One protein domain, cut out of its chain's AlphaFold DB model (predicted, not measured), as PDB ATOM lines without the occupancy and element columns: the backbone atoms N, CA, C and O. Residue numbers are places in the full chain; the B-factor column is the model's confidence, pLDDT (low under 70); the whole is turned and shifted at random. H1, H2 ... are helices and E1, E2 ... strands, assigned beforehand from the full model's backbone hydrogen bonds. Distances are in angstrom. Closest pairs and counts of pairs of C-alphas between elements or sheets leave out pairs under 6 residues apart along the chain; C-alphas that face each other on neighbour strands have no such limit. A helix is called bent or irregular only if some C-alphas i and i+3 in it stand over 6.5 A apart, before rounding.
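What this domain is: This is residues 241 to 386 of the 411 residues of a protein of Acidimicrobiia bacterium (UniProt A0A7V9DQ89). A twisted sheet of five parallel strands makes the core, with H1 and H2 as a layer over one of its faces and no named helix on the other. H3 and H4 lie beyond the end of the sheet toward which the strands run, and the short H5 lies off the sheet. The printed part has 146 residues, with five named helices and five named strands in the order H1 E1 H2 E2 E3 E4 H3 H4 H5 E5; the sheet's order is E3 E2 E1 E4 E5. The class is mixed, helices and strands, with under half of the residues in named elements. The whole is compact, with a radius of gyration of the C-alphas of 14.1 A and spans of 43 by 35 by 26 A.

Where its parts are: H1, residues 241 to 252, begins at C-alpha 241 (-59.950, -30.820, 10.812) and is 16.6 A long. E1, residues 263 to 267, measures 12.9 A, H2, residues 274 to 285, 16.4 A, and E2, residues 289 to 293, 12.9 A. E3 is residues 306 to 308 and E4 residues 320 to 323. H3, residues 328 to 333, is neither bent nor irregular, but only just: C-alphas 329 and 332 are 6.3 A apart. H4, residues 339 to 346, measures 10.0 A. H5 is residues 350 to 353. E5, residues 361 to 363, ends at C-alpha 363 (-48.806, -32.216, 7.089).

How they stand to each other: E1 is parallel to E2, with N 264 and O 289 2.9 A apart, and to E4, with N 265 and O 320 2.9 A apart. Edge strand E3 is parallel to E2, with N 308 and O 292 at 2.9 A. Edge strand E5 is parallel to E4, with N 321 and O 361 at 2.8 A; these pairs are within hydrogen-bond range. From edge to edge the strands' lines turn by 82 degrees. H2 is on the sheet at a height of 9.6 A, over E2 and E1, and runs along the strands, at 8 degrees to E1 on the local plane. E1, H2, E2 form a strand-helix-strand unit, two parallel neighbour strands with a helix between, with a right-handed crossover; E4, H3 H4 H5, E5 form another. H1 is on the sheet too and, with residues 241 to 246 alone, touches H2, at a steep tilt of 50 degrees, the same way; their closest C-alphas, Ala 242 and Val 279, are 4.6 A apart. H3, H4 and H5 are not on the sheet. Every O i to N i+4 pair is within hydrogen-bond range in H1, H2 and H4; H3 has 0 of 2, but 2 of 3 O i to N i+3 pairs, and H5 is too short for an i+4 pair.

The domain as a whole: The C-alphas farthest apart, Gly 257 and Ser 332, are 43.7 A apart. The printed part has no cut. The links E2 to E3 and E3 to E4 are long, and residues 364 to 386 hold no named element. Mean pLDDT of the printed part is 92.4; residues 328 to 337 are under 70.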
ATOM      1  N   GLN A 241     -61.217 -30.682  11.536       97.88
ATOM      2  CA  GLN A 241     -59.950 -30.820  10.812       97.88
ATOM      3  C   GLN A 241     -58.849 -30.010  11.507       97.88
ATOM      4  O   GLN A 241     -57.761 -30.519  11.721       97.88
ATOM      5  N   ALA A 242     -59.146 -28.791  11.952       98.31
ATOM      6  CA  ALA A 242     -58.192 -27.997  12.719       98.31
ATOM      7  C   ALA A 242     -57.811 -28.663  14.058       98.31
ATOM      8  O   ALA A 242     -56.630 -28.769  14.376       98.31
ATOM      9  N   LEU A 243     -58.791 -29.206  14.792       98.62
ATOM     10  CA  LEU A 243     -58.557 -29.935  16.045       98.62
ATOM     11  C   LEU A 243     -57.663 -31.169  15.858       98.62
ATOM     12  O   LEU A 243     -56.753 -31.382  16.652       98.62
ATOM     13  N   LEU A 244     -57.888 -31.978  14.814       98.19
ATOM     14  CA  LEU A 244     -57.045 -33.157  14.565       98.19
ATOM     15  C   LEU A 244     -55.633 -32.782  14.114       98.19
ATOM     16  O   LEU A 244     -54.687 -33.514  14.406       98.19
ATOM     17  N   ASP A 245     -55.481 -31.646  13.435       98.56
ATOM     18  CA  ASP A 245     -54.178 -31.152  13.004       98.56
ATOM     19  C   ASP A 245     -53.377 -30.634  14.206       98.56
ATOM     20  O   ASP A 245     -52.237 -31.055  14.404       98.56
ATOM     21  N   ALA A 246     -54.002 -29.838  15.077       98.56
ATOM     22  CA  ALA A 246     -53.401 -29.421  16.342       98.56
ATOM     23  C   ALA A 246     -53.064 -30.627  17.234       98.56
ATOM     24  O   ALA A 246     -51.959 -30.715  17.763       98.56
ATOM     25  N   TYR A 247     -53.968 -31.607  17.348       98.69
ATOM     26  CA  TYR A 247     -53.704 -32.828  18.111       98.69
ATOM     27  C   TYR A 247     -52.477 -33.580  17.588       98.69
ATOM     28  O   TYR A 247     -51.635 -34.000  18.374       98.69
ATOM     29  N   THR A 248     -52.346 -33.695  16.264       98.50
ATOM     30  CA  THR A 248     -51.199 -34.366  15.642       98.50
ATOM     31  C   THR A 248     -49.893 -33.654  15.994       98.50
ATOM     32  O   THR A 248     -48.952 -34.299  16.440       98.50
ATOM     33  N   VAL A 249     -49.832 -32.326  15.883       98.38
ATOM     34  CA  VAL A 249     -48.620 -31.570  16.249       98.38
ATOM     35  C   VAL A 249     -48.311 -31.683  17.744       98.38
ATOM     36  O   VAL A 249     -47.163 -31.925  18.114       98.38
ATOM     37  N   ARG A 250     -49.334 -31.587  18.605       97.44
ATOM     38  CA  ARG A 250     -49.206 -31.784  20.058       97.44
ATOM     39  C   ARG A 250     -48.556 -33.125  20.386       97.44
ATOM     40  O   ARG A 250     -47.654 -33.154  21.219       97.44
ATOM     41  N   THR A 251     -48.990 -34.216  19.752       97.19
ATOM     42  CA  THR A 251     -48.459 -35.555  20.038       97.19
ATOM     43  C   THR A 251     -47.064 -35.773  19.465       97.19
ATOM     44  O   THR A 251     -46.204 -36.299  20.160       97.19
ATOM     45  N   GLU A 252     -46.823 -35.347  18.226       97.25
ATOM     46  CA  GLU A 252     -45.558 -35.604  17.521       97.25
ATOM     47  C   GLU A 252     -44.398 -34.780  18.089       97.25
ATOM     48  O   GLU A 252     -43.272 -35.264  18.166       97.25
ATOM     49  N   LEU A 253     -44.676 -33.555  18.549       96.19
ATOM     50  CA  LEU A 253     -43.679 -32.676  19.167       96.19
ATOM     51  C   LEU A 253     -43.716 -32.695  20.704       96.19
ATOM     52  O   LEU A 253     -42.959 -31.967  21.345       96.19
ATOM     53  N   GLY A 254     -44.613 -33.476  21.318       95.12
ATOM     54  CA  GLY A 254     -44.768 -33.539  22.776       95.12
ATOM     55  C   GLY A 254     -45.180 -32.211  23.430       95.12
ATOM     56  O   GLY A 254     -44.824 -31.954  24.581       95.12
ATOM     57  N   ARG A 255     -45.910 -31.343  22.715       93.56
ATOM     58  CA  ARG A 255     -46.273 -29.985  23.166       93.56
ATOM     59  C   ARG A 255     -47.673 -29.934  23.772       93.56
ATOM     60  O   ARG A 255     -48.634 -29.535  23.121       93.56
ATOM     61  N   THR A 256     -47.804 -30.349  25.029       90.25
ATOM     62  CA  THR A 256     -49.108 -30.404  25.720       90.25
ATOM     63  C   THR A 256     -49.616 -29.045  26.207       90.25
ATOM     64  O   THR A 256     -50.829 -28.868  26.296       90.25
ATOM     65  N   GLY A 257     -48.714 -28.101  26.499       89.44
ATOM     66  CA  GLY A 257     -49.041 -26.794  27.086       89.44
ATOM     67  C   GLY A 257     -49.365 -25.673  26.095       89.44
ATOM     68  O   GLY A 257     -49.736 -24.595  26.536       89.44
ATOM     69  N   GLY A 258     -49.225 -25.907  24.787       94.44
ATOM     70  CA  GLY A 258     -49.411 -24.885  23.754       94.44
ATOM     71  C   GLY A 258     -48.330 -24.941  22.678       94.44
ATOM     72  O   GLY A 258     -47.460 -25.814  22.683       94.44
ATOM     73  N   PHE A 259     -48.405 -24.006  21.740       98.06
ATOM     74  CA  PHE A 259     -47.560 -23.891  20.558       98.06
ATOM     75  C   PHE A 259     -46.665 -22.643  20.564       98.06
ATOM     76  O   PHE A 259     -46.101 -22.318  19.526       98.06
ATOM     77  N   ASP A 260     -46.430 -22.009  21.715       97.31
ATOM     78  CA  ASP A 260     -45.529 -20.851  21.829       97.31
ATOM     79  C   ASP A 260     -44.161 -21.107  21.181       97.31
ATOM     80  O   ASP A 260     -43.496 -22.103  21.486       97.31
ATOM     81  N   GLY A 261     -43.743 -20.234  20.265       95.56
ATOM     82  CA  GLY A 261     -42.474 -20.356  19.538       95.56
ATOM     83  C   GLY A 261     -42.420 -21.474  18.490       95.56
ATOM     84  O   GLY A 261     -41.333 -21.781  18.016       95.56
ATOM     85  N   LEU A 262     -43.554 -22.099  18.146       98.00
ATOM     86  CA  LEU A 262     -43.666 -23.003  16.996       98.00
ATOM     87  C   LEU A 262     -44.011 -22.201  15.748       98.00
ATOM     88  O   LEU A 262     -44.997 -21.467  15.744       98.00
ATOM     89  N   ARG A 263     -43.263 -22.408  14.666       98.31
ATOM     90  CA  ARG A 263     -43.502 -21.748  13.382       98.31
ATOM     91  C   ARG A 263     -44.230 -22.673  12.409       98.31
ATOM     92  O   ARG A 263     -43.700 -23.699  11.976       98.31
ATOM     93  N   LEU A 264     -45.449 -22.283  12.037       98.56
ATOM     94  CA  LEU A 264     -46.304 -22.979  11.076       98.56
ATOM     95  C   LEU A 264     -46.309 -22.240   9.734       98.56
ATOM     96  O   LEU A 264     -46.730 -21.087   9.666       98.56
ATOM     97  N   ALA A 265     -45.961 -22.928   8.646       98.50
ATOM     98  CA  ALA A 265     -46.215 -22.452   7.287       98.50
ATOM     99  C   ALA A 265     -47.381 -23.211   6.646       98.50
ATOM    100  O   ALA A 265     -47.310 -24.427   6.470       98.50
ATOM    101  N   ILE A 266     -48.435 -22.496   6.248       98.56
ATOM    102  CA  ILE A 266     -49.567 -23.051   5.494       98.56
ATOM    103  C   ILE A 266     -49.406 -22.670   4.024       98.56
ATOM    104  O   ILE A 266     -49.481 -21.491   3.688       98.56
ATOM    105  N   VAL A 267     -49.216 -23.654   3.146       97.94
ATOM    106  CA  VAL A 267     -48.829 -23.423   1.748       97.94
ATOM    107  C   VAL A 267     -49.927 -23.836   0.770       97.94
ATOM    108  O   VAL A 267     -50.351 -24.991   0.763       97.94
ATOM    109  N   GLY A 268     -50.344 -22.915  -0.101       94.44
ATOM    110  CA  GLY A 268     -51.198 -23.186  -1.263       94.44
ATOM    111  C   GLY A 268     -52.383 -22.237  -1.394       94.44
ATOM    112  O   GLY A 268     -52.251 -21.049  -1.133       94.44
ATOM    113  N   ASP A 269     -53.546 -22.729  -1.827       92.25
ATOM    114  CA  ASP A 269     -54.755 -21.901  -1.991       92.25
ATOM    115  C   ASP A 269     -55.374 -21.516  -0.633       92.25
ATOM    116  O   ASP A 269     -56.393 -22.064  -0.205       92.25
ATOM    117  N   VAL A 270     -54.725 -20.589   0.078       92.75
ATOM    118  CA  VAL A 270     -55.138 -20.115   1.406       92.75
ATOM    119  C   VAL A 270     -56.386 -19.231   1.340       92.75
ATOM    120  O   VAL A 270     -57.230 -19.314   2.231       92.75
ATOM    121  N   LYS A 271     -56.556 -18.450   0.264       90.31
ATOM    122  CA  LYS A 271     -57.703 -17.549   0.059       90.31
ATOM    123  C   LYS A 271     -59.048 -18.277   0.042       90.31
ATOM    124  O   LYS A 271     -60.043 -17.733   0.509       90.31
ATOM    125  N   HIS A 272     -59.085 -19.504  -0.470       89.75
ATOM    126  CA  HIS A 272     -60.327 -20.258  -0.661       89.75
ATOM    127  C   HIS A 272     -60.367 -21.573   0.140       89.75
ATOM    128  O   HIS A 272     -61.134 -22.494  -0.181       89.75
ATOM    129  N   SER A 273     -59.509 -21.710   1.155       92.19
ATOM    130  CA  SER A 273     -59.397 -22.921   1.968       92.19
ATOM    131  C   SER A 273     -59.937 -22.703   3.378       92.19
ATOM    132  O   SER A 273     -59.268 -22.154   4.252       92.19
ATOM    133  N   ARG A 274     -61.123 -23.267   3.642       92.81
ATOM    134  CA  ARG A 274     -61.684 -23.377   5.004       92.81
ATOM    135  C   ARG A 274     -60.743 -24.088   5.981       92.81
ATOM    136  O   ARG A 274     -60.776 -23.818   7.178       92.81
ATOM    137  N   VAL A 275     -59.918 -25.011   5.473       95.69
ATOM    138  CA  VAL A 275     -58.929 -25.735   6.281       95.69
ATOM    139  C   VAL A 275     -57.794 -24.797   6.667       95.69
ATOM    140  O   VAL A 275     -57.472 -24.736   7.843       95.69
ATOM    141  N   ALA A 276     -57.257 -24.017   5.722       96.38
ATOM    142  CA  ALA A 276     -56.210 -23.033   6.001       96.38
ATOM    143  C   ALA A 276     -56.658 -22.034   7.069       96.38
ATOM    144  O   ALA A 276     -55.941 -21.815   8.039       96.38
ATOM    145  N   ARG A 277     -57.882 -21.506   6.932       95.31
ATOM    146  CA  ARG A 277     -58.482 -20.601   7.918       95.31
ATOM    147  C   ARG A 277     -58.608 -21.258   9.295       95.31
ATOM    148  O   ARG A 277     -58.110 -20.713  10.268       95.31
ATOM    149  N   SER A 278     -59.218 -22.443   9.379       97.50
ATOM    150  CA  SER A 278     -59.453 -23.107  10.674       97.50
ATOM    151  C   SER A 278     -58.149 -23.549  11.355       97.50
ATOM    152  O   SER A 278     -58.030 -23.460  12.574       97.50
ATOM    153  N   VAL A 279     -57.174 -24.034  10.577       98.00
ATOM    154  CA  VAL A 279     -55.847 -24.429  11.072       98.00
ATOM    155  C   VAL A 279     -55.072 -23.197  11.539       98.00
ATOM    156  O   VAL A 279     -54.552 -23.209  12.647       98.00
ATOM    157  N   GLY A 280     -55.052 -22.111  10.760       97.62
ATOM    158  CA  GLY A 280     -54.425 -20.855  11.180       97.62
ATOM    159  C   GLY A 280     -55.006 -20.333  12.496       97.62
ATOM    160  O   GLY A 280     -54.254 -20.048  13.425       97.62
ATOM    161  N   GLN A 281     -56.338 -20.332  12.623       97.12
ATOM    162  CA  GLN A 281     -57.035 -19.923  13.846       97.12
ATOM    163  C   GLN A 281     -56.636 -20.762  15.068       97.12
ATOM    164  O   GLN A 281     -56.273 -20.192  16.093       97.12
ATOM    165  N   ILE A 282     -56.681 -22.102  14.986       98.19
ATOM    166  CA  ILE A 282     -56.392 -22.944  16.161       98.19
ATOM    167  C   ILE A 282     -54.911 -22.893  16.552       98.19
ATOM    168  O   ILE A 282     -54.595 -22.880  17.737       98.19
ATOM    169  N   PHE A 283     -54.001 -22.843  15.575       98.44
ATOM    170  CA  PHE A 283     -52.566 -22.787  15.849       98.44
ATOM    171  C   PHE A 283     -52.177 -21.444  16.466       98.44
ATOM    172  O   PHE A 283     -51.459 -21.433  17.462       98.44
ATOM    173  N   ALA A 284     -52.707 -20.335  15.941       97.69
ATOM    174  CA  ALA A 284     -52.506 -19.014  16.526       97.69
ATOM    175  C   ALA A 284     -53.122 -18.912  17.932       97.69
ATOM    176  O   ALA A 284     -52.487 -18.379  18.836       97.69
ATOM    177  N   ALA A 285     -54.317 -19.475  18.152       96.94
ATOM    178  CA  ALA A 285     -54.943 -19.518  19.478       96.94
ATOM    179  C   ALA A 285     -54.106 -20.297  20.508       96.94
ATOM    180  O   ALA A 285     -54.150 -19.984  21.695       96.94
ATOM    181  N   LEU A 286     -53.330 -21.286  20.055       97.88
ATOM    182  CA  LEU A 286     -52.394 -22.046  20.880       97.88
ATOM    183  C   LEU A 286     -51.003 -21.392  20.987       97.88
ATOM    184  O   LEU A 286     -50.158 -21.948  21.675       97.88
ATOM    185  N   GLY A 287     -50.745 -20.248  20.344       97.56
ATOM    186  CA  GLY A 287     -49.482 -19.499  20.459       97.56
ATOM    187  C   GLY A 287     -48.461 -19.727  19.336       97.56
ATOM    188  O   GLY A 287     -47.325 -19.277  19.450       97.56
ATOM    189  N   ALA A 288     -48.828 -20.420  18.255       98.25
ATOM    190  CA  ALA A 288     -47.932 -20.615  17.113       98.25
ATOM    191  C   ALA A 288     -47.785 -19.345  16.256       98.25
ATOM    192  O   ALA A 288     -48.758 -18.629  16.003       98.25
ATOM    193  N   ASP A 289     -46.598 -19.162  15.685       98.12
ATOM    194  CA  ASP A 289     -46.323 -18.171  14.650       98.12
ATOM    195  C   ASP A 289     -46.767 -18.712  13.285       98.12
ATOM    196  O   ASP A 289     -46.102 -19.549  12.665       98.12
ATOM    197  N   VAL A 290     -47.926 -18.246  12.812       98.44
ATOM    198  CA  VAL A 290     -48.530 -18.702  11.552       98.44
ATOM    199  C   VAL A 290     -48.108 -17.809  10.386       98.44
ATOM    200  O   VAL A 290     -48.286 -16.591  10.417       98.44
ATOM    201  N   VAL A 291     -47.621 -18.435   9.314       98.19
ATOM    202  CA  VAL A 291     -47.321 -17.793   8.030       98.19
ATOM    203  C   VAL A 291     -48.140 -18.453   6.921       98.19
ATOM    204  O   VAL A 291     -48.087 -19.667   6.722       98.19
ATOM    205  N   LEU A 292     -48.891 -17.651   6.169       98.19
ATOM    206  CA  LEU A 292     -49.610 -18.089   4.974       98.19
ATOM    207  C   LEU A 292     -48.724 -17.897   3.744       98.19
ATOM    208  O   LEU A 292     -48.267 -16.787   3.472       98.19
ATOM    209  N   VAL A 293     -48.505 -18.965   2.984       97.56
ATOM    210  CA  VAL A 293     -47.626 -18.959   1.814       97.56
ATOM    211  C   VAL A 293     -48.403 -19.330   0.565       97.56
ATOM    212  O   VAL A 293     -48.943 -20.430   0.459       97.56
ATOM    213  N   ALA A 294     -48.451 -18.431  -0.409       95.19
ATOM    214  CA  ALA A 294     -49.171 -18.683  -1.650       95.19
ATOM    215  C   ALA A 294     -48.692 -17.756  -2.770       95.19
ATOM    216  O   ALA A 294     -48.121 -16.704  -2.485       95.19
ATOM    217  N   PRO A 295     -48.985 -18.067  -4.045       92.56
ATOM    218  CA  PRO A 295     -48.961 -17.058  -5.099       92.56
ATOM    219  C   PRO A 295     -49.729 -15.800  -4.672       92.56
ATOM    220  O   PRO A 295     -50.775 -15.911  -4.035       92.56
ATOM    221  N   ALA A 296     -49.267 -14.609  -5.066       90.81
ATOM    222  CA  ALA A 296     -49.883 -13.336  -4.664       90.81
ATOM    223  C   ALA A 296     -51.396 -13.255  -4.965       90.81
ATOM    224  O   ALA A 296     -52.166 -12.672  -4.209       90.81
ATOM    225  N   THR A 297     -51.842 -13.902  -6.039       89.62
ATOM    226  CA  THR A 297     -53.249 -14.051  -6.459       89.62
ATOM    227  C   THR A 297     -54.109 -14.906  -5.515       89.62
ATOM    228  O   THR A 297     -55.339 -14.785  -5.515       89.62
ATOM    229  N   LEU A 298     -53.474 -15.776  -4.727       90.56
ATOM    230  CA  LEU A 298     -54.076 -16.698  -3.761       90.56
ATOM    231  C   LEU A 298     -53.830 -16.283  -2.305       90.56
ATOM    232  O   LEU A 298     -54.314 -16.961  -1.400       90.56
ATOM    233  N   LEU A 299     -53.118 -15.179  -2.069       91.62
ATOM    234  CA  LEU A 299     -53.054 -14.552  -0.756       91.62
ATOM    235  C   LEU A 299     -54.347 -13.756  -0.491       91.62
ATOM    236  O   LEU A 299     -54.942 -13.191  -1.416       91.62
ATOM    237  N   PRO A 300     -54.828 -13.720   0.762       86.50
ATOM    238  CA  PRO A 300     -55.965 -12.886   1.118       86.50
ATOM    239  C   PRO A 300     -55.565 -11.403   1.089       86.50
ATOM    240  O   PRO A 300     -54.434 -11.047   1.408       86.50
ATOM    241  N   VAL A 301     -56.513 -10.529   0.735       83.50
ATOM    242  CA  VAL A 301     -56.293  -9.068   0.721       83.50
ATOM    243  C   VAL A 301     -56.025  -8.537   2.131       83.50
ATOM    244  O   VAL A 301     -55.191  -7.659   2.322       83.50
ATOM    245  N   VAL A 302     -56.730  -9.093   3.119       84.31
ATOM    246  CA  VAL A 302     -56.527  -8.825   4.542       84.31
ATOM    247  C   VAL A 302     -56.221 -10.161   5.203       84.31
ATOM    248  O   VAL A 302     -57.046 -11.074   5.164       84.31
ATOM    249  N   ALA A 303     -55.022 -10.281   5.762       83.56
ATOM    250  CA  ALA A 303     -54.575 -11.471   6.468       83.56
ATOM    251  C   ALA A 303     -54.495 -11.177   7.968       83.56
ATOM    252  O   ALA A 303     -53.923 -10.170   8.374       83.56
ATOM    253  N   GLU A 304     -55.035 -12.077   8.785       85.44
ATOM    254  CA  GLU A 304     -54.841 -12.059  10.245       85.44
ATOM    255  C   GLU A 304     -53.443 -12.573  10.644       85.44
ATOM    256  O   GLU A 304     -52.991 -12.369  11.766       85.44
ATOM    257  N   HIS A 305     -52.755 -13.237   9.715       93.50
ATOM    258  CA  HIS A 305     -51.447 -13.858   9.897       93.50
ATOM    259  C   HIS A 305     -50.421 -13.237   8.947       93.50
ATOM    260  O   HIS A 305     -50.788 -12.627   7.939       93.50
ATOM    261  N   ALA A 306     -49.133 -13.441   9.226       95.62
ATOM    262  CA  ALA A 306     -48.075 -13.057   8.298       95.62
ATOM    263  C   ALA A 306     -48.253 -13.776   6.950       95.62
ATOM    264  O   ALA A 306     -48.714 -14.919   6.894       95.62
ATOM    265  N   THR A 307     -47.877 -13.118   5.856       96.88
ATOM    266  CA  THR A 307     -47.972 -13.675   4.502       96.88
ATOM    267  C   THR A 307     -46.613 -13.683   3.814       96.88
ATOM    268  O   THR A 307     -45.749 -12.855   4.095       96.88
ATOM    269  N   SER A 308     -46.417 -14.638   2.908       96.31
ATOM    270  CA  SER A 308     -45.257 -14.707   2.020       96.31
ATOM    271  C   SER A 308     -45.677 -15.261   0.660       96.31
ATOM    272  O   SER A 308     -46.526 -16.147   0.572       96.31
ATOM    273  N   ASP A 309     -45.066 -14.772  -0.410       95.19
ATOM    274  CA  ASP A 309     -45.188 -15.333  -1.756       95.19
ATOM    275  C   ASP A 309     -43.973 -16.189  -2.156       95.19
ATOM    276  O   ASP A 309     -43.854 -16.626  -3.303       95.19
ATOM    277  N   ARG A 310     -43.076 -16.465  -1.199       95.81
ATOM    278  CA  ARG A 310     -41.822 -17.195  -1.403       95.81
ATOM    279  C   ARG A 310     -41.646 -18.264  -0.328       95.81
ATOM    280  O   ARG A 310     -41.201 -17.986   0.783       95.81
ATOM    281  N   LEU A 311     -41.975 -19.511  -0.676       96.81
ATOM    282  CA  LEU A 311     -41.776 -20.661   0.215       96.81
ATOM    283  C   LEU A 311     -40.293 -20.871   0.546       96.81
ATOM    284  O   LEU A 311     -39.939 -21.159   1.687       96.81
ATOM    285  N   ASP A 312     -39.428 -20.702  -0.453       97.19
ATOM    286  CA  ASP A 312     -37.997 -20.952  -0.310       97.19
ATOM    287  C   ASP A 312     -37.324 -20.072   0.739       97.19
ATOM    288  O   ASP A 312     -36.326 -20.499   1.307       97.19
ATOM    289  N   ASP A 313     -37.853 -18.891   1.033       96.50
ATOM    290  CA  ASP A 313     -37.230 -17.980   1.993       96.50
ATOM    291  C   ASP A 313     -37.500 -18.391   3.447       96.50
ATOM    292  O   ASP A 313     -36.795 -17.941   4.344       96.50
ATOM    293  N   ILE A 314     -38.507 -19.240   3.691       96.06
ATOM    294  CA  ILE A 314     -38.937 -19.595   5.051       96.06
ATOM    295  C   ILE A 314     -38.835 -21.087   5.366       96.06
ATOM    296  O   ILE A 314     -38.849 -21.453   6.534       96.06
ATOM    297  N   ILE A 315     -38.754 -21.961   4.356       96.50
ATOM    298  CA  ILE A 315     -38.869 -23.421   4.535       96.50
ATOM    299  C   ILE A 315     -37.819 -24.028   5.481       96.50
ATOM    300  O   ILE A 315     -38.075 -25.072   6.071       96.50
ATOM    301  N   GLY A 316     -36.659 -23.384   5.634       96.56
ATOM    302  CA  GLY A 316     -35.601 -23.839   6.542       96.56
ATOM    303  C   GLY A 316     -35.801 -23.470   8.011       96.56
ATOM    304  O   GLY A 316     -35.037 -23.939   8.843       96.56
ATOM    305  N   ASP A 317     -36.816 -22.660   8.321       95.50
ATOM    306  CA  ASP A 317     -37.072 -22.148   9.670       95.50
ATOM    307  C   ASP A 317     -38.428 -22.608  10.232       95.50
ATOM    308  O   ASP A 317     -38.879 -22.088  11.252       95.50
ATOM    309  N   VAL A 318     -39.144 -23.503   9.543       97.25
ATOM    310  CA  VAL A 318     -40.477 -23.955   9.977       97.25
ATOM    311  C   VAL A 318     -40.377 -25.235  10.792       97.25
ATOM    312  O   VAL A 318     -39.605 -26.137  10.459       97.25
ATOM    313  N   ASP A 319     -41.211 -25.339  11.821       98.19
ATOM    314  CA  ASP A 319     -41.408 -26.576  12.581       98.19
ATOM    315  C   ASP A 319     -42.512 -27.431  11.958       98.19
ATOM    316  O   ASP A 319     -42.505 -28.655  12.065       98.19
ATOM    317  N   VAL A 320     -43.488 -26.787  11.308       98.56
ATOM    318  CA  VAL A 320     -44.604 -27.460  10.644       98.56
ATOM    319  C   VAL A 320     -44.816 -26.861   9.259       98.56
ATOM    320  O   VAL A 320     -45.161 -25.687   9.111       98.56
ATOM    321  N   LEU A 321     -44.664 -27.695   8.232       98.56
ATOM    322  CA  LEU A 321     -45.035 -27.398   6.855       98.56
ATOM    323  C   LEU A 321     -46.389 -28.044   6.544       98.56
ATOM    324  O   LEU A 321     -46.502 -29.263   6.393       98.56
ATOM    325  N   TYR A 322     -47.425 -27.222   6.415       98.56
ATOM    326  CA  TYR A 322     -48.787 -27.654   6.135       98.56
ATOM    327  C   TYR A 322     -49.157 -27.360   4.680       98.56
ATOM    328  O   TYR A 322     -49.445 -26.226   4.301       98.56
ATOM    329  N   LEU A 323     -49.171 -28.397   3.849       98.00
ATOM    330  CA  LEU A 323     -49.459 -28.286   2.423       98.00
ATOM    331  C   LEU A 323     -50.966 -28.402   2.166       98.00
ATOM    332  O   LEU A 323     -51.641 -29.293   2.688       98.00
ATOM    333  N   LEU A 324     -51.498 -27.517   1.327       95.94
ATOM    334  CA  LEU A 324     -52.886 -27.539   0.883       95.94
ATOM    335  C   LEU A 324     -53.014 -28.169  -0.500       95.94
ATOM    336  O   LEU A 324     -52.172 -28.002  -1.382       95.94
ATOM    337  N   ARG A 325     -54.154 -28.825  -0.710       92.38
ATOM    338  CA  ARG A 325     -54.520 -29.369  -2.012       92.38
ATOM    339  C   ARG A 325     -54.797 -28.239  -2.999       92.38
ATOM    340  O   ARG A 325     -55.725 -27.458  -2.786       92.38
ATOM    341  N   MET A 326     -54.114 -28.247  -4.141       87.31
ATOM    342  CA  MET A 326     -54.478 -27.382  -5.264       87.31
ATOM    343  C   MET A 326     -55.676 -27.942  -6.033       87.31
ATOM    344  O   MET A 326     -55.629 -29.033  -6.606       87.31
ATOM    345  N   GLN A 327     -56.785 -27.207  -6.043       77.62
ATOM    346  CA  GLN A 327     -57.992 -27.611  -6.761       77.62
ATOM    347  C   GLN A 327     -57.884 -27.241  -8.246       77.62
ATOM    348  O   GLN A 327     -57.766 -26.071  -8.601       77.62
ATOM    349  N   ARG A 328     -57.939 -28.248  -9.129       69.25
ATOM    350  CA  ARG A 328     -57.809 -28.072 -10.590       69.25
ATOM    351  C   ARG A 328     -58.940 -27.224 -11.161       69.25
ATOM    352  O   ARG A 328     -58.732 -26.454 -12.089       69.25
ATOM    353  N   GLU A 329     -60.125 -27.350 -10.583       63.69
ATOM    354  CA  GLU A 329     -61.323 -26.595 -10.931       63.69
ATOM    355  C   GLU A 329     -61.192 -25.085 -10.680       63.69
ATOM    356  O   GLU A 329     -61.934 -24.318 -11.273       63.69
ATOM    357  N   ARG A 330     -60.232 -24.643  -9.856       63.34
ATOM    358  CA  ARG A 330     -59.969 -23.215  -9.598       63.34
ATOM    359  C   ARG A 330     -58.932 -22.617 -10.545       63.34
ATOM    360  O   ARG A 330     -58.701 -21.415 -10.549       63.34
ATOM    361  N   MET A 331     -58.317 -23.445 -11.386       58.81
ATOM    362  CA  MET A 331     -57.340 -22.986 -12.373       58.81
ATOM    363  C   MET A 331     -57.978 -22.284 -13.571       58.81
ATOM    364  O   MET A 331     -57.313 -21.493 -14.233       58.81
ATOM    365  N   SER A 332     -59.261 -22.541 -13.852       55.78
ATOM    366  CA  SER A 332     -59.994 -21.851 -14.922       55.78
ATOM    367  C   SER A 332     -60.145 -20.350 -14.674       55.78
ATOM    368  O   SER A 332     -60.437 -19.612 -15.607       55.78
ATOM    369  N   GLU A 333     -59.916 -19.893 -13.440       61.06
ATOM    370  CA  GLU A 333     -59.922 -18.477 -13.060       61.06
ATOM    371  C   GLU A 333     -58.557 -17.793 -13.272       61.06
ATOM    372  O   GLU A 333     -58.381 -16.644 -12.877       61.06
ATOM    373  N   ALA A 334     -57.576 -18.484 -13.876       63.41
ATOM    374  CA  ALA A 334     -56.218 -17.985 -14.136       63.41
ATOM    375  C   ALA A 334     -55.486 -17.449 -12.887       63.41
ATOM    376  O   ALA A 334     -54.539 -16.670 -12.990       63.41
ATOM    377  N   LEU A 335     -55.893 -17.901 -11.695       69.00
ATOM    378  CA  LEU A 335     -55.267 -17.525 -10.425       69.00
ATOM    379  C   LEU A 335     -53.834 -18.050 -10.310       69.00
ATOM    380  O   LEU A 335     -53.053 -17.528  -9.527       69.00
ATOM    381  N   VAL A 336     -53.475 -19.070 -11.083       68.25
ATOM    382  CA  VAL A 336     -52.101 -19.555 -11.219       68.25
ATOM    383  C   VAL A 336     -51.853 -19.840 -12.701       68.25
ATOM    384  O   VAL A 336     -52.729 -20.450 -13.321       68.25
ATOM    385  N   PRO A 337     -50.703 -19.445 -13.286       67.94
ATOM    386  CA  PRO A 337     -50.493 -19.579 -14.727       67.94
ATOM    387  C   PRO A 337     -50.548 -21.035 -15.204       67.94
ATOM    388  O   PRO A 337     -51.169 -21.332 -16.222       67.94
ATOM    389  N   ASN A 338     -49.933 -21.963 -14.459       80.75
ATOM    390  CA  ASN A 338     -50.070 -23.407 -14.656       80.75
ATOM    391  C   ASN A 338     -49.624 -24.201 -13.402       80.75
ATOM    392  O   ASN A 338     -48.981 -23.658 -12.505       80.75
ATOM    393  N   LEU A 339     -49.963 -25.500 -13.332       84.31
ATOM    394  CA  LEU A 339     -49.589 -26.354 -12.187       84.31
ATOM    395  C   LEU A 339     -48.087 -26.598 -12.076       84.31
ATOM    396  O   LEU A 339     -47.609 -26.816 -10.974       84.31
ATOM    397  N   HIS A 340     -47.361 -26.604 -13.190       86.50
ATOM    398  CA  HIS A 340     -45.932 -26.878 -13.170       86.50
ATOM    399  C   HIS A 340     -45.174 -25.745 -12.473       86.50
ATOM    400  O   HIS A 340     -44.425 -26.008 -11.541       86.50
ATOM    401  N   GLU A 341     -45.481 -24.493 -12.812       87.75
ATOM    402  CA  GLU A 341     -44.952 -23.314 -12.123       87.75
ATOM    403  C   GLU A 341     -45.337 -23.304 -10.637       87.75
ATOM    404  O   GLU A 341     -44.519 -22.967  -9.780       87.75
ATOM    405  N   TYR A 342     -46.567 -23.719 -10.305       91.62
ATOM    406  CA  TYR A 342     -46.962 -23.887  -8.907       91.62
ATOM    407  C   TYR A 342     -46.064 -24.898  -8.188       91.62
ATOM    408  O   TYR A 342     -45.544 -24.595  -7.116       91.62
ATOM    409  N   THR A 343     -45.861 -26.080  -8.771       93.00
ATOM    410  CA  THR A 343     -44.982 -27.114  -8.214       93.00
ATOM    411  C   THR A 343     -43.565 -26.581  -8.025       93.00
ATOM    412  O   THR A 343     -42.981 -26.739  -6.954       93.00
ATOM    413  N   GLU A 344     -43.025 -25.908  -9.040       92.75
ATOM    414  CA  GLU A 344     -41.669 -25.369  -9.018       92.75
ATOM    415  C   GLU A 344     -41.476 -24.293  -7.957       92.75
ATOM    416  O   GLU A 344     -40.390 -24.227  -7.396       92.75
ATOM    417  N   ARG A 345     -42.491 -23.483  -7.638       93.31
ATOM    418  CA  ARG A 345     -42.375 -22.372  -6.674       93.31
ATOM    419  C   ARG A 345     -42.862 -22.694  -5.259       93.31
ATOM    420  O   ARG A 345     -42.316 -22.169  -4.294       93.31
ATOM    421  N   PHE A 346     -43.889 -23.527  -5.134       95.81
ATOM    422  CA  PHE A 346     -44.618 -23.759  -3.880       95.81
ATOM    423  C   PHE A 346     -44.793 -25.241  -3.539       95.81
ATOM    424  O   PHE A 346     -45.158 -25.566  -2.411       95.81
ATOM    425  N   GLY A 347     -44.551 -26.150  -4.485       95.81
ATOM    426  CA  GLY A 347     -44.597 -27.582  -4.223       95.81
ATOM    427  C   GLY A 347     -43.417 -28.039  -3.368       95.81
ATOM    428  O   GLY A 347     -42.300 -27.534  -3.504       95.81
ATOM    429  N   LEU A 348     -43.646 -29.038  -2.514       97.25
ATOM    430  CA  LEU A 348     -42.574 -29.711  -1.786       97.25
ATOM    431  C   LEU A 348     -41.798 -30.630  -2.746       97.25
ATOM    432  O   LEU A 348     -42.227 -31.749  -3.062       97.25
ATOM    433  N   THR A 349     -40.676 -30.112  -3.253       96.62
ATOM    434  CA  THR A 349     -39.695 -30.834  -4.080       96.62
ATOM    435  C   THR A 349     -38.669 -31.570  -3.233       96.62
ATOM    436  O   THR A 349     -38.582 -31.350  -2.026       96.62
ATOM    437  N   ALA A 350     -37.876 -32.444  -3.858       95.19
ATOM    438  CA  ALA A 350     -36.762 -33.102  -3.183       95.19
ATOM    439  C   ALA A 350     -35.730 -32.084  -2.665       95.19
ATOM    440  O   ALA A 350     -35.264 -32.228  -1.536       95.19
ATOM    441  N   GLU A 351     -35.425 -31.022  -3.429       96.00
ATOM    442  CA  GLU A 351     -34.499 -29.982  -2.955       96.00
ATOM    443  C   GLU A 351     -35.066 -29.227  -1.751       96.00
ATOM    444  O   GLU A 351     -34.346 -28.950  -0.797       96.00
ATOM    445  N   ARG A 352     -36.367 -28.918  -1.765       97.00
ATOM    446  CA  ARG A 352     -37.047 -28.260  -0.640       97.00
ATOM    447  C   ARG A 352     -37.154 -29.151   0.586       97.00
ATOM    448  O   ARG A 352     -36.924 -28.681   1.694       97.00
ATOM    449  N   ALA A 353     -37.449 -30.434   0.397       96.56
ATOM    450  CA  ALA A 353     -37.495 -31.403   1.482       96.56
ATOM    451  C   ALA A 353     -36.139 -31.533   2.192       96.56
ATOM    452  O   ALA A 353     -36.105 -31.631   3.412       96.56
ATOM    453  N   ALA A 354     -35.029 -31.462   1.451       95.69
ATOM    454  CA  ALA A 354     -33.678 -31.487   2.018       95.69
ATOM    455  C   ALA A 354     -33.305 -30.218   2.812       95.69
ATOM    456  O   ALA A 354     -32.286 -30.209   3.496       95.69
ATOM    457  N   ARG A 355     -34.099 -29.147   2.700       96.94
ATOM    458  CA  ARG A 355     -33.893 -27.871   3.399       96.94
ATOM    459  C   ARG A 355     -34.774 -27.708   4.632       96.94
ATOM    460  O   ARG A 355     -34.616 -26.708   5.319       96.94
ATOM    461  N   LEU A 356     -35.706 -28.629   4.876       96.44
ATOM    462  CA  LEU A 356     -36.527 -28.615   6.082       96.44
ATOM    463  C   LEU A 356     -35.642 -28.745   7.325       96.44
ATOM    464  O   LEU A 356     -34.660 -29.488   7.315       96.44
ATOM    465  N   SER A 357     -36.026 -28.048   8.390       93.38
ATOM    466  CA  SER A 357     -35.399 -28.154   9.706       93.38
ATOM    467  C   SER A 357     -35.398 -29.606  10.195       93.38
ATOM    468  O   SER A 357     -36.350 -30.359   9.956       93.38
ATOM    469  N   ASP A 358     -34.366 -29.998  10.943       90.50
ATOM    470  CA  ASP A 358     -34.345 -31.301  11.606       90.50
ATOM    471  C   ASP A 358     -35.550 -31.426  12.551       90.50
ATOM    472  O   ASP A 358     -35.727 -30.631  13.471       90.50
ATOM    473  N   GLY A 359     -36.389 -32.439  12.322       91.88
ATOM    474  CA  GLY A 359     -37.612 -32.658  13.102       91.88
ATOM    475  C   GLY A 359     -38.839 -31.872  12.628       91.88
ATOM    476  O   GLY A 359     -39.898 -32.026  13.234       91.88
ATOM    477  N   ALA A 360     -38.743 -31.095  11.543       97.12
ATOM    478  CA  ALA A 360     -39.900 -30.420  10.963       97.12
ATOM    479  C   ALA A 360     -40.965 -31.429  10.504       97.12
ATOM    480  O   ALA A 360     -40.668 -32.420   9.827       97.12
ATOM    481  N   LEU A 361     -42.223 -31.155  10.840       98.44
ATOM    482  CA  LEU A 361     -43.358 -31.984  10.463       98.44
ATOM    483  C   LEU A 361     -43.922 -31.566   9.107       98.44
ATOM    484  O   LEU A 361     -44.095 -30.383   8.825       98.44
ATOM    485  N   VAL A 362     -44.292 -32.549   8.290       98.31
ATOM    486  CA  VAL A 362     -44.988 -32.342   7.016       98.31
ATOM    487  C   VAL A 362     -46.413 -32.871   7.129       98.31
ATOM    488  O   VAL A 362     -46.644 -34.054   7.396       98.31
ATOM    489  N   MET A 363     -47.375 -31.976   6.911       98.50
ATOM    490  CA  MET A 363     -48.806 -32.216   7.089       98.50
ATOM    491  C   MET A 363     -49.590 -31.893   5.818       98.50
ATOM    492  O   MET A 363     -49.222 -31.008   5.047       98.50
ATOM    493  N   HIS A 364     -50.700 -32.602   5.608       97.44
ATOM    494  CA  HIS A 364     -51.615 -32.355   4.497       97.44
ATOM    495  C   HIS A 364     -53.020 -32.930   4.793       97.44
ATOM    496  O   HIS A 364     -53.155 -34.126   5.062       97.44
ATOM    497  N   PRO A 365     -54.116 -32.158   4.642       93.62
ATOM    498  CA  PRO A 365     -55.474 -32.597   5.013       93.62
ATOM    499  C   PRO A 365     -56.018 -33.706   4.096       93.62
ATOM    500  O   PRO A 365     -56.826 -34.559   4.478       93.62
ATOM    501  N   GLY A 366     -55.534 -33.717   2.857       89.44
ATOM    502  CA  GLY A 366     -55.841 -34.691   1.820       89.44
ATOM    503  C   GLY A 366     -57.206 -34.475   1.153       89.44
ATOM    504  O   GLY A 366     -58.020 -33.686   1.627       89.44
ATOM    505  N   PRO A 367     -57.486 -35.199   0.055       90.06
ATOM    506  CA  PRO A 367     -56.539 -36.014  -0.719       90.06
ATOM    507  C   PRO A 367     -55.435 -35.156  -1.365       90.06
ATOM    508  O   PRO A 367     -55.680 -33.999  -1.680       90.06
ATOM    509  N   MET A 368     -54.234 -35.718  -1.518       90.56
ATOM    510  CA  MET A 368     -53.086 -35.046  -2.148       90.56
ATOM    511  C   MET A 368     -53.117 -35.233  -3.666       90.56
ATOM    512  O   MET A 368     -53.381 -36.343  -4.140       90.56
ATOM    513  N   ASN A 369     -52.759 -34.201  -4.421       90.44
ATOM    514  CA  ASN A 369     -52.348 -34.309  -5.812       90.44
ATOM    515  C   ASN A 369     -50.825 -34.526  -5.861       90.44
ATOM    516  O   ASN A 369     -50.021 -33.593  -5.796       90.44
ATOM    517  N   ARG A 370     -50.419 -35.792  -5.985       90.25
ATOM    518  CA  ARG A 370     -49.005 -36.149  -6.165       90.25
ATOM    519  C   ARG A 370     -48.465 -35.521  -7.454       90.25
ATOM    520  O   ARG A 370     -49.122 -35.593  -8.491       90.25
ATOM    521  N   GLY A 371     -47.281 -34.922  -7.372       90.19
ATOM    522  CA  GLY A 371     -46.645 -34.185  -8.467       90.19
ATOM    523  C   GLY A 371     -47.031 -32.701  -8.553       90.19
ATOM    524  O   GLY A 371     -46.508 -32.003  -9.418       90.19
ATOM    525  N   VAL A 372     -47.928 -32.217  -7.684       92.69
ATOM    526  CA  VAL A 372     -48.346 -30.806  -7.644       92.69
ATOM    527  C   VAL A 372     -47.863 -30.143  -6.356       92.69
ATOM    528  O   VAL A 372     -46.739 -29.661  -6.298       92.69
ATOM    529  N   GLU A 373     -48.662 -30.166  -5.287       94.44
ATOM    530  CA  GLU A 373     -48.248 -29.608  -3.996       94.44
ATOM    531  C   GLU A 373     -47.149 -30.427  -3.302       94.44
ATOM    532  O   GLU A 373     -46.409 -29.897  -2.479       94.44
ATOM    533  N   ILE A 374     -47.011 -31.707  -3.650       94.81
ATOM    534  CA  ILE A 374     -45.984 -32.597  -3.108       94.81
ATOM    535  C   ILE A 374     -45.497 -33.554  -4.195       94.81
ATOM    536  O   ILE A 374     -46.288 -34.273  -4.812       94.81
ATOM    537  N   THR A 375     -44.194 -33.534  -4.468       94.88
ATOM    538  CA  THR A 375     -43.574 -34.363  -5.522       94.88
ATOM    539  C   THR A 375     -42.807 -35.552  -4.953       94.88
ATOM    540  O   THR A 375     -42.779 -36.612  -5.571       94.88
ATOM    541  N   VAL A 376     -42.249 -35.390  -3.753       93.94
ATOM    542  CA  VAL A 376     -41.638 -36.457  -2.956       93.94
ATOM    543  C   VAL A 376     -42.706 -37.405  -2.414       93.94
ATOM    544  O   VAL A 376     -43.842 -36.990  -2.169       93.94
ATOM    545  N   ASP A 377     -42.374 -38.682  -2.213       92.88
ATOM    546  CA  ASP A 377     -43.309 -39.587  -1.548       92.88
ATOM    547  C   ASP A 377     -43.365 -39.250  -0.051       92.88
ATOM    548  O   ASP A 377     -42.338 -39.322   0.625       92.88
ATOM    549  N   PRO A 378     -44.538 -38.922   0.523       90.62
ATOM    550  CA  PRO A 378     -44.620 -38.630   1.945       90.62
ATOM    551  C   PRO A 378     -44.176 -39.788   2.840       90.62
ATOM    552  O   PRO A 378     -43.853 -39.550   3.992       90.62
ATOM    553  N   ALA A 379     -44.177 -41.033   2.354       89.44
ATOM    554  CA  ALA A 379     -43.669 -42.173   3.119       89.44
ATOM    555  C   ALA A 379     -42.134 -42.169   3.267       89.44
ATOM    556  O   ALA A 379     -41.605 -42.835   4.154       89.44
ATOM    557  N   GLU A 380     -41.427 -41.434   2.408       89.31
ATOM    558  CA  GLU A 380     -39.965 -41.318   2.413       89.31
ATOM    559  C   GLU A 380     -39.477 -40.105   3.217       89.31
ATOM    560  O   GLU A 380     -38.290 -40.003   3.522       89.31
ATOM    561  N   LEU A 381     -40.384 -39.197   3.593       92.56
ATOM    562  CA  LEU A 381     -40.084 -38.026   4.411       92.56
ATOM    563  C   LEU A 381     -40.102 -38.388   5.905       92.56
ATOM    564  O   LEU A 381     -41.171 -38.722   6.421       92.56
ATOM    565  N   PRO A 382     -38.979 -38.256   6.640       89.19
ATOM    566  CA  PRO A 382     -38.921 -38.615   8.060       89.19
ATOM    567  C   PRO A 382     -39.941 -37.882   8.944       89.19
ATOM    568  O   PRO A 382     -40.451 -38.473   9.888       89.19
ATOM    569  N   GLY A 383     -40.250 -36.619   8.631       94.44
ATOM    570  CA  GLY A 383     -41.207 -35.789   9.373       94.44
ATOM    571  C   GLY A 383     -42.650 -35.848   8.861       94.44
ATOM    572  O   GLY A 383     -43.492 -35.063   9.287       94.44
ATOM    573  N   SER A 384     -42.973 -36.722   7.908       96.94
ATOM    574  CA  SER A 384     -44.331 -36.797   7.361       96.94
ATOM    575  C   SER A 384     -45.289 -37.497   8.317       96.94
ATOM    576  O   SER A 384     -45.170 -38.689   8.594       96.94
ATOM    577  N   VAL A 385     -46.306 -36.756   8.759       97.75
ATOM    578  CA  VAL A 385     -47.313 -37.221   9.732       97.75
ATOM    579  C   VAL A 385     -48.715 -37.296   9.121       97.75
ATOM    580  O   VAL A 385     -49.722 -37.423   9.815       97.75
ATOM    581  N   ILE A 386     -48.804 -37.286   7.787       95.88
ATOM    582  CA  ILE A 386     -50.069 -37.313   7.030       95.88
ATOM    583  C   ILE A 386     -50.904 -38.558   7.359       95.88
ATOM    584  O   ILE A 386     -52.131 -38.495   7.459       95.88
TER     585      ILE A 386